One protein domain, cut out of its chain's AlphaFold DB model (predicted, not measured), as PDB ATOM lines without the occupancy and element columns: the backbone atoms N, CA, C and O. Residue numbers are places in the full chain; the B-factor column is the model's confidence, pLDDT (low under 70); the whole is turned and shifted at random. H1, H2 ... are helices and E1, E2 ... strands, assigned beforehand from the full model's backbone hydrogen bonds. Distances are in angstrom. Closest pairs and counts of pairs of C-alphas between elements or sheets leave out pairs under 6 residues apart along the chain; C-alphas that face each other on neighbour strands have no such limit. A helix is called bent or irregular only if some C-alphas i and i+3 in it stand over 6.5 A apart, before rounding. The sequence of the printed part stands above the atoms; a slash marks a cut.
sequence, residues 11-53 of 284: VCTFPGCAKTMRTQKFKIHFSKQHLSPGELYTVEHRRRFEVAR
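What this domain is: This is residues 11 to 53 of the 284 residues of an uncharacterized protein of Pythium brassicum (UniProt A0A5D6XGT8). Two short helices, H1 and the shorter H2, stand nearly at right angles, joined by a loop, residues 34 to 42, that reaches out to Gly 38 at one end of the length. At the other end, the short strand E1 runs on from H2 beside the first printed residues, 11 to 12, and an unnamed stretch, residues 13 to 22, loops from there to H1. The printed part has 43 residues, with H1, H2 and E1 in that order; the class is mostly helix, though under half of the residues are in named elements. The whole is compact, with a radius of gyration of the C-alphas of 9.5 A, and only just elongated, spanning 30 by 20 by 16 A.

How they stand to each other: Begin with H1, residues 23 to 33, the longest helix. It is only just irregular: C-alphas 24 and 27 are 6.9 A apart, and its line is a rough one. Look next at H2, residues 43 to 49, which is close to H1 but not clearly touching; their closest C-alphas, those of Lys 27 and Arg 46, are 7.5 A apart. Their lines are about perpendicular, at 87 degrees. In H2 every O i to N i+4 pair is within hydrogen-bond range; in H1, 5 of 7 are. E1, residues 50 to 52, and H2 meet only through their tight link. The closest C-alphas of H1 and E1, those of Phe 26 and Glu 50, are 7.6 A apart. E1 pairs with no named strand, but its residues 50 to 51 pair antiparallel with residues 11 to 12.

Where its parts are: Find C-alpha 23 at (109.685, 113.764, 177.183); from there H1 runs 15.9 A to C-alpha 33. H2 covers 10.1 A from C-alpha 43 at (117.662, 103.202, 178.859) to C-alpha 49. E1 covers 6.8 A and ends at C-alpha 52, at (114.864, 118.173, 182.770).

The domain as a whole: The C-alphas farthest apart, those of Gly 38 and Arg 53, are 30.0 A apart. The printed part has no cut, and no link is long. Mean pLDDT of the printed part is 89.5, and no printed residue is under 70.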
ATOM      1  N   VAL A  11     115.790 118.526 177.717       90.75
ATOM      2  CA  VAL A  11     116.859 118.927 176.812       90.75
ATOM      3  C   VAL A  11     117.685 117.697 176.472       90.75
ATOM      4  O   VAL A  11     118.055 116.928 177.359       90.75
ATOM      5  N   CYS A  12     117.953 117.508 175.181       94.00
ATOM      6  CA  CYS A  12     118.929 116.532 174.720       94.00
ATOM      7  C   CYS A  12     120.339 117.103 174.888       94.00
ATOM      8  O   CYS A  12     120.704 118.044 174.184       94.00
ATOM      9  N   THR A  13     121.124 116.537 175.801       93.12
ATOM     10  CA  THR A  13     122.491 116.989 176.112       93.12
ATOM     11  C   THR A  13     123.570 116.265 175.308       93.12
ATOM     12  O   THR A  13     124.750 116.350 175.639       93.12
ATOM     13  N   PHE A  14     123.192 115.561 174.235       90.62
ATOM     14  CA  PHE A  14     124.168 114.971 173.320       90.62
ATOM     15  C   PHE A  14     125.090 116.066 172.746       90.62
ATOM     16  O   PHE A  14     124.580 117.149 172.417       90.62
ATOM     17  N   PRO A  15     126.413 115.821 172.624       90.12
ATOM     18  CA  PRO A  15     127.365 116.820 172.142       90.12
ATOM     19  C   PRO A  15     126.892 117.493 170.845       90.12
ATOM     20  O   PRO A  15     126.665 116.831 169.837       90.12
ATOM     21  N   GLY A  16     126.693 118.815 170.888       87.44
ATOM     22  CA  GLY A  16     126.262 119.617 169.736       87.44
ATOM     23  C   GLY A  16     124.754 119.647 169.442       87.44
ATOM     24  O   GLY A  16     124.354 120.297 168.481       87.44
ATOM     25  N   CYS A  17     123.896 118.998 170.241       88.44
ATOM     26  CA  CYS A  17     122.462 118.956 169.950       88.44
ATOM     27  C   CYS A  17     121.603 119.968 170.721       88.44
ATOM     28  O   CYS A  17     120.737 120.588 170.107       88.44
ATOM     29  N   ALA A  18     121.756 120.055 172.048       86.69
ATOM     30  CA  ALA A  18     121.039 120.953 172.976       86.69
ATOM     31  C   ALA A  18     119.523 121.163 172.718       86.69
ATOM     32  O   ALA A  18     118.947 122.185 173.095       86.69
ATOM     33  N   LYS A  19     118.841 120.215 172.058       89.12
ATOM     34  CA  LYS A  19     117.487 120.440 171.544       89.12
ATOM     35  C   LYS A  19     116.467 120.239 172.652       89.12
ATOM     36  O   LYS A  19     116.397 119.166 173.253       89.12
ATOM     37  N   THR A  20     115.645 121.255 172.887       88.81
ATOM     38  CA  THR A  20     114.522 121.192 173.824       88.81
ATOM     39  C   THR A  20     113.345 120.466 173.176       88.81
ATOM     40  O   THR A  20     113.013 120.671 172.005       88.81
ATOM     41  N   MET A  21     112.712 119.561 173.916       88.38
ATOM     42  CA  MET A  21     111.539 118.823 173.452       88.38
ATOM     43  C   MET A  21     110.721 118.265 174.611       88.38
ATOM     44  O   MET A  21     111.148 118.242 175.758       88.38
ATOM     45  N   ARG A  22     109.523 117.764 174.312       88.88
ATOM     46  CA  ARG A  22     108.735 117.000 175.284       88.88
ATOM     47  C   ARG A  22     109.391 115.641 175.556       88.88
ATOM     48  O   ARG A  22     109.945 115.041 174.635       88.88
ATOM     49  N   THR A  23     109.219 115.109 176.767       82.75
ATOM     50  CA  THR A  23     109.685 113.764 177.183       82.75
ATOM     51  C   THR A  23     109.388 112.667 176.173       82.75
ATOM     52  O   THR A  23     110.246 111.850 175.855       82.75
ATOM     53  N   GLN A  24     108.188 112.693 175.594       84.62
ATOM     54  CA  GLN A  24     107.760 111.713 174.600       84.62
ATOM     55  C   GLN A  24     108.593 111.741 173.307       84.62
ATOM     56  O   GLN A  24     108.747 110.715 172.651       84.62
ATOM     57  N   LYS A  25     109.137 112.902 172.918       90.81
ATOM     58  CA  LYS A  25     109.853 113.066 171.643       90.81
ATOM     59  C   LYS A  25     111.346 112.782 171.727       90.81
ATOM     60  O   LYS A  25     111.975 112.630 170.681       90.81
ATOM     61  N   PHE A  26     111.898 112.641 172.926       91.75
ATOM     62  CA  PHE A  26     113.330 112.423 173.088       91.75
ATOM     63  C   PHE A  26     113.809 111.101 172.524       91.75
ATOM     64  O   PHE A  26     114.767 111.102 171.762       91.75
ATOM     65  N   LYS A  27     113.098 109.996 172.772       92.50
ATOM     66  CA  LYS A  27     113.470 108.703 172.182       92.50
ATOM     67  C   LYS A  27     113.540 108.775 170.653       92.50
ATOM     68  O   LYS A  27     114.495 108.283 170.059       92.50
ATOM     69  N   ILE A  28     112.550 109.412 170.023       93.94
ATOM     70  CA  ILE A  28     112.482 109.562 168.561       93.94
ATOM     71  C   ILE A  28     113.641 110.426 168.060       93.94
ATOM     72  O   ILE A  28     114.314 110.069 167.100       93.94
ATOM     73  N   HIS A  29     113.880 111.556 168.719       93.94
ATOM     74  CA  HIS A  29     114.972 112.453 168.375       93.94
ATOM     75  C   HIS A  29     116.337 111.771 168.502       93.94
ATOM     76  O   HIS A  29     117.119 111.806 167.556       93.94
ATOM     77  N   PHE A  30     116.590 111.124 169.638       93.62
ATOM     78  CA  PHE A  30     117.862 110.484 169.945       93.62
ATOM     79  C   PHE A  30     118.146 109.330 168.982       93.62
ATOM     80  O   PHE A  30     119.231 109.254 168.419       93.62
ATOM     81  N   SER A  31     117.135 108.505 168.689       93.19
ATOM     82  CA  SER A  31     117.280 107.391 167.740       93.19
ATOM     83  C   SER A  31     117.528 107.850 166.300       93.19
ATOM     84  O   SER A  31     118.101 107.105 165.519       93.19
ATOM     85  N   LYS A  32     117.077 109.056 165.930       93.38
ATOM     86  CA  LYS A  32     117.207 109.574 164.562       93.38
ATOM     87  C   LYS A  32     118.481 110.390 164.338       93.38
ATOM     88  O   LYS A  32     118.948 110.452 163.209       93.38
ATOM     89  N   GLN A  33     118.969 111.080 165.368       91.31
ATOM     90  CA  GLN A  33     120.034 112.081 165.227       91.31
ATOM     91  C   GLN A  33     121.353 111.670 165.885       91.31
ATOM     92  O   GLN A  33     122.393 112.150 165.455       91.31
ATOM     93  N   HIS A  34     121.315 110.803 166.906       92.12
ATOM     94  CA  HIS A  34     122.477 110.526 167.767       92.12
ATOM     95  C   HIS A  34     122.846 109.050 167.857       92.12
ATOM     96  O   HIS A  34     123.866 108.715 168.448       92.12
ATOM     97  N   LEU A  35     122.014 108.167 167.304       93.38
ATOM     98  CA  LEU A  35     122.316 106.744 167.225       93.38
ATOM     99  C   LEU A  35     123.130 106.438 165.978       93.38
ATOM    100  O   LEU A  35     122.797 106.889 164.881       93.38
ATOM    101  N   SER A  36     124.146 105.601 166.155       90.88
ATOM    102  CA  SER A  36     124.888 105.032 165.037       90.88
ATOM    103  C   SER A  36     123.984 104.079 164.235       90.88
ATOM    104  O   SER A  36     123.102 103.436 164.816       90.88
ATOM    105  N   PRO A  37     124.172 103.934 162.909       87.31
ATOM    106  CA  PRO A  37     123.415 102.964 162.121       87.31
ATOM    107  C   PRO A  37     123.605 101.546 162.679       87.31
ATOM    108  O   PRO A  37     124.723 101.043 162.731       87.31
ATOM    109  N   GLY A  38     122.513 100.910 163.113       85.19
ATOM    110  CA  GLY A  38     122.532  99.570 163.718       85.19
ATOM    111  C   GLY A  38     122.638  99.545 165.248       85.19
ATOM    112  O   GLY A  38     122.499  98.480 165.847       85.19
ATOM    113  N   GLU A  39     122.815 100.694 165.899       89.50
ATOM    114  CA  GLU A  39     122.773 100.804 167.356       89.50
ATOM    115  C   GLU A  39     121.321 100.882 167.855       89.50
ATOM    116  O   GLU A  39     120.462 101.512 167.236       89.50
ATOM    117  N   LEU A  40     121.021 100.231 168.983       91.31
ATOM    118  CA  LEU A  40     119.681 100.230 169.572       91.31
ATOM    119  C   LEU A  40     119.561 101.257 170.693       91.31
ATOM    120  O   LEU A  40     120.461 101.460 171.505       91.31
ATOM    121  N   TYR A  41     118.397 101.900 170.771       91.06
ATOM    122  CA  TYR A  41     118.126 102.873 171.820       91.06
ATOM    123  C   TYR A  41     118.012 102.174 173.179       91.06
ATOM    124  O   TYR A  41     117.089 101.385 173.397       91.06
ATOM    125  N   THR A  42     118.896 102.516 174.117       93.00
ATOM    126  CA  THR A  42     118.912 101.947 175.468       93.00
ATOM    127  C   THR A  42     118.382 102.924 176.518       93.00
ATOM    128  O   THR A  42     118.308 104.141 176.328       93.00
ATOM    129  N   VAL A  43     118.023 102.387 177.687       89.75
ATOM    130  CA  VAL A  43     117.662 103.202 178.859       89.75
ATOM    131  C   VAL A  43     118.866 104.004 179.368       89.75
ATOM    132  O   VAL A  43     118.680 105.086 179.924       89.75
ATOM    133  N   GLU A  44     120.095 103.530 179.146       89.94
ATOM    134  CA  GLU A  44     121.309 104.273 179.500       89.94
ATOM    135  C   GLU A  44     121.445 105.559 178.690       89.94
ATOM    136  O   GLU A  44     121.723 106.606 179.269       89.94
ATOM    137  N   HIS A  45     121.153 105.515 177.386       90.62
ATOM    138  CA  HIS A  45     121.130 106.711 176.537       90.62
ATOM    139  C   HIS A  45     120.153 107.755 177.068       90.62
ATOM    140  O   HIS A  45     120.482 108.936 177.164       90.62
ATOM    141  N   ARG A  46     118.975 107.307 177.518       88.50
ATOM    142  CA  ARG A  46     118.008 108.179 178.181       88.50
ATOM    143  C   ARG A  46     118.587 108.820 179.436       88.50
ATOM    144  O   ARG A  46     118.529 110.028 179.584       88.50
ATOM    145  N   ARG A  47     119.158 108.026 180.341       89.38
ATOM    146  CA  ARG A  47     119.672 108.533 181.625       89.38
ATOM    147  C   ARG A  47     120.854 109.487 181.461       89.38
ATOM    148  O   ARG A  47     120.985 110.398 182.266       89.38
ATOM    149  N   ARG A  48     121.700 109.263 180.451       87.88
ATOM    150  CA  ARG A  48     122.894 110.078 180.190       87.88
ATOM    151  C   ARG A  48     122.574 111.391 179.482       87.88
ATOM    152  O   ARG A  48     123.206 112.396 179.786       87.88
ATOM    153  N   PHE A  49     121.614 111.384 178.554       88.25
ATOM    154  CA  PHE A  49     121.403 112.512 177.642       88.25
ATOM    155  C   PHE A  49     120.059 113.238 177.805       88.25
ATOM    156  O   PHE A  49     119.819 114.232 177.118       88.25
ATOM    157  N   GLU A  50     119.174 112.768 178.689       89.19
ATOM    158  CA  GLU A  50     117.925 113.451 179.039       89.19
ATOM    159  C   GLU A  50     118.097 114.263 180.326       89.19
ATOM    160  O   GLU A  50     118.209 113.704 181.419       89.19
ATOM    161  N   VAL A  51     118.026 115.589 180.212       84.62
ATOM    162  CA  VAL A  51     118.002 116.495 181.369       84.62
ATOM    163  C   VAL A  51     116.676 117.252 181.399       84.62
ATOM    164  O   VAL A  51     116.162 117.671 180.363       84.62
ATOM    165  N   ALA A  52     116.074 117.378 182.584       80.94
ATOM    166  CA  ALA A  52     114.864 118.173 182.770       80.94
ATOM    167  C   ALA A  52     115.193 119.663 182.671       80.94
ATOM    168  O   ALA A  52     116.253 120.083 183.116       80.94
ATOM    169  N   ARG A  53     114.294 120.451 182.079       78.00
ATOM    170  CA  ARG A  53     114.444 121.904 182.071       78.00
ATOM    171  C   ARG A  53     113.930 122.464 183.397       78.00
ATOM    172  O   ARG A  53     112.736 122.342 183.680       78.00
TER     173      ARG A  53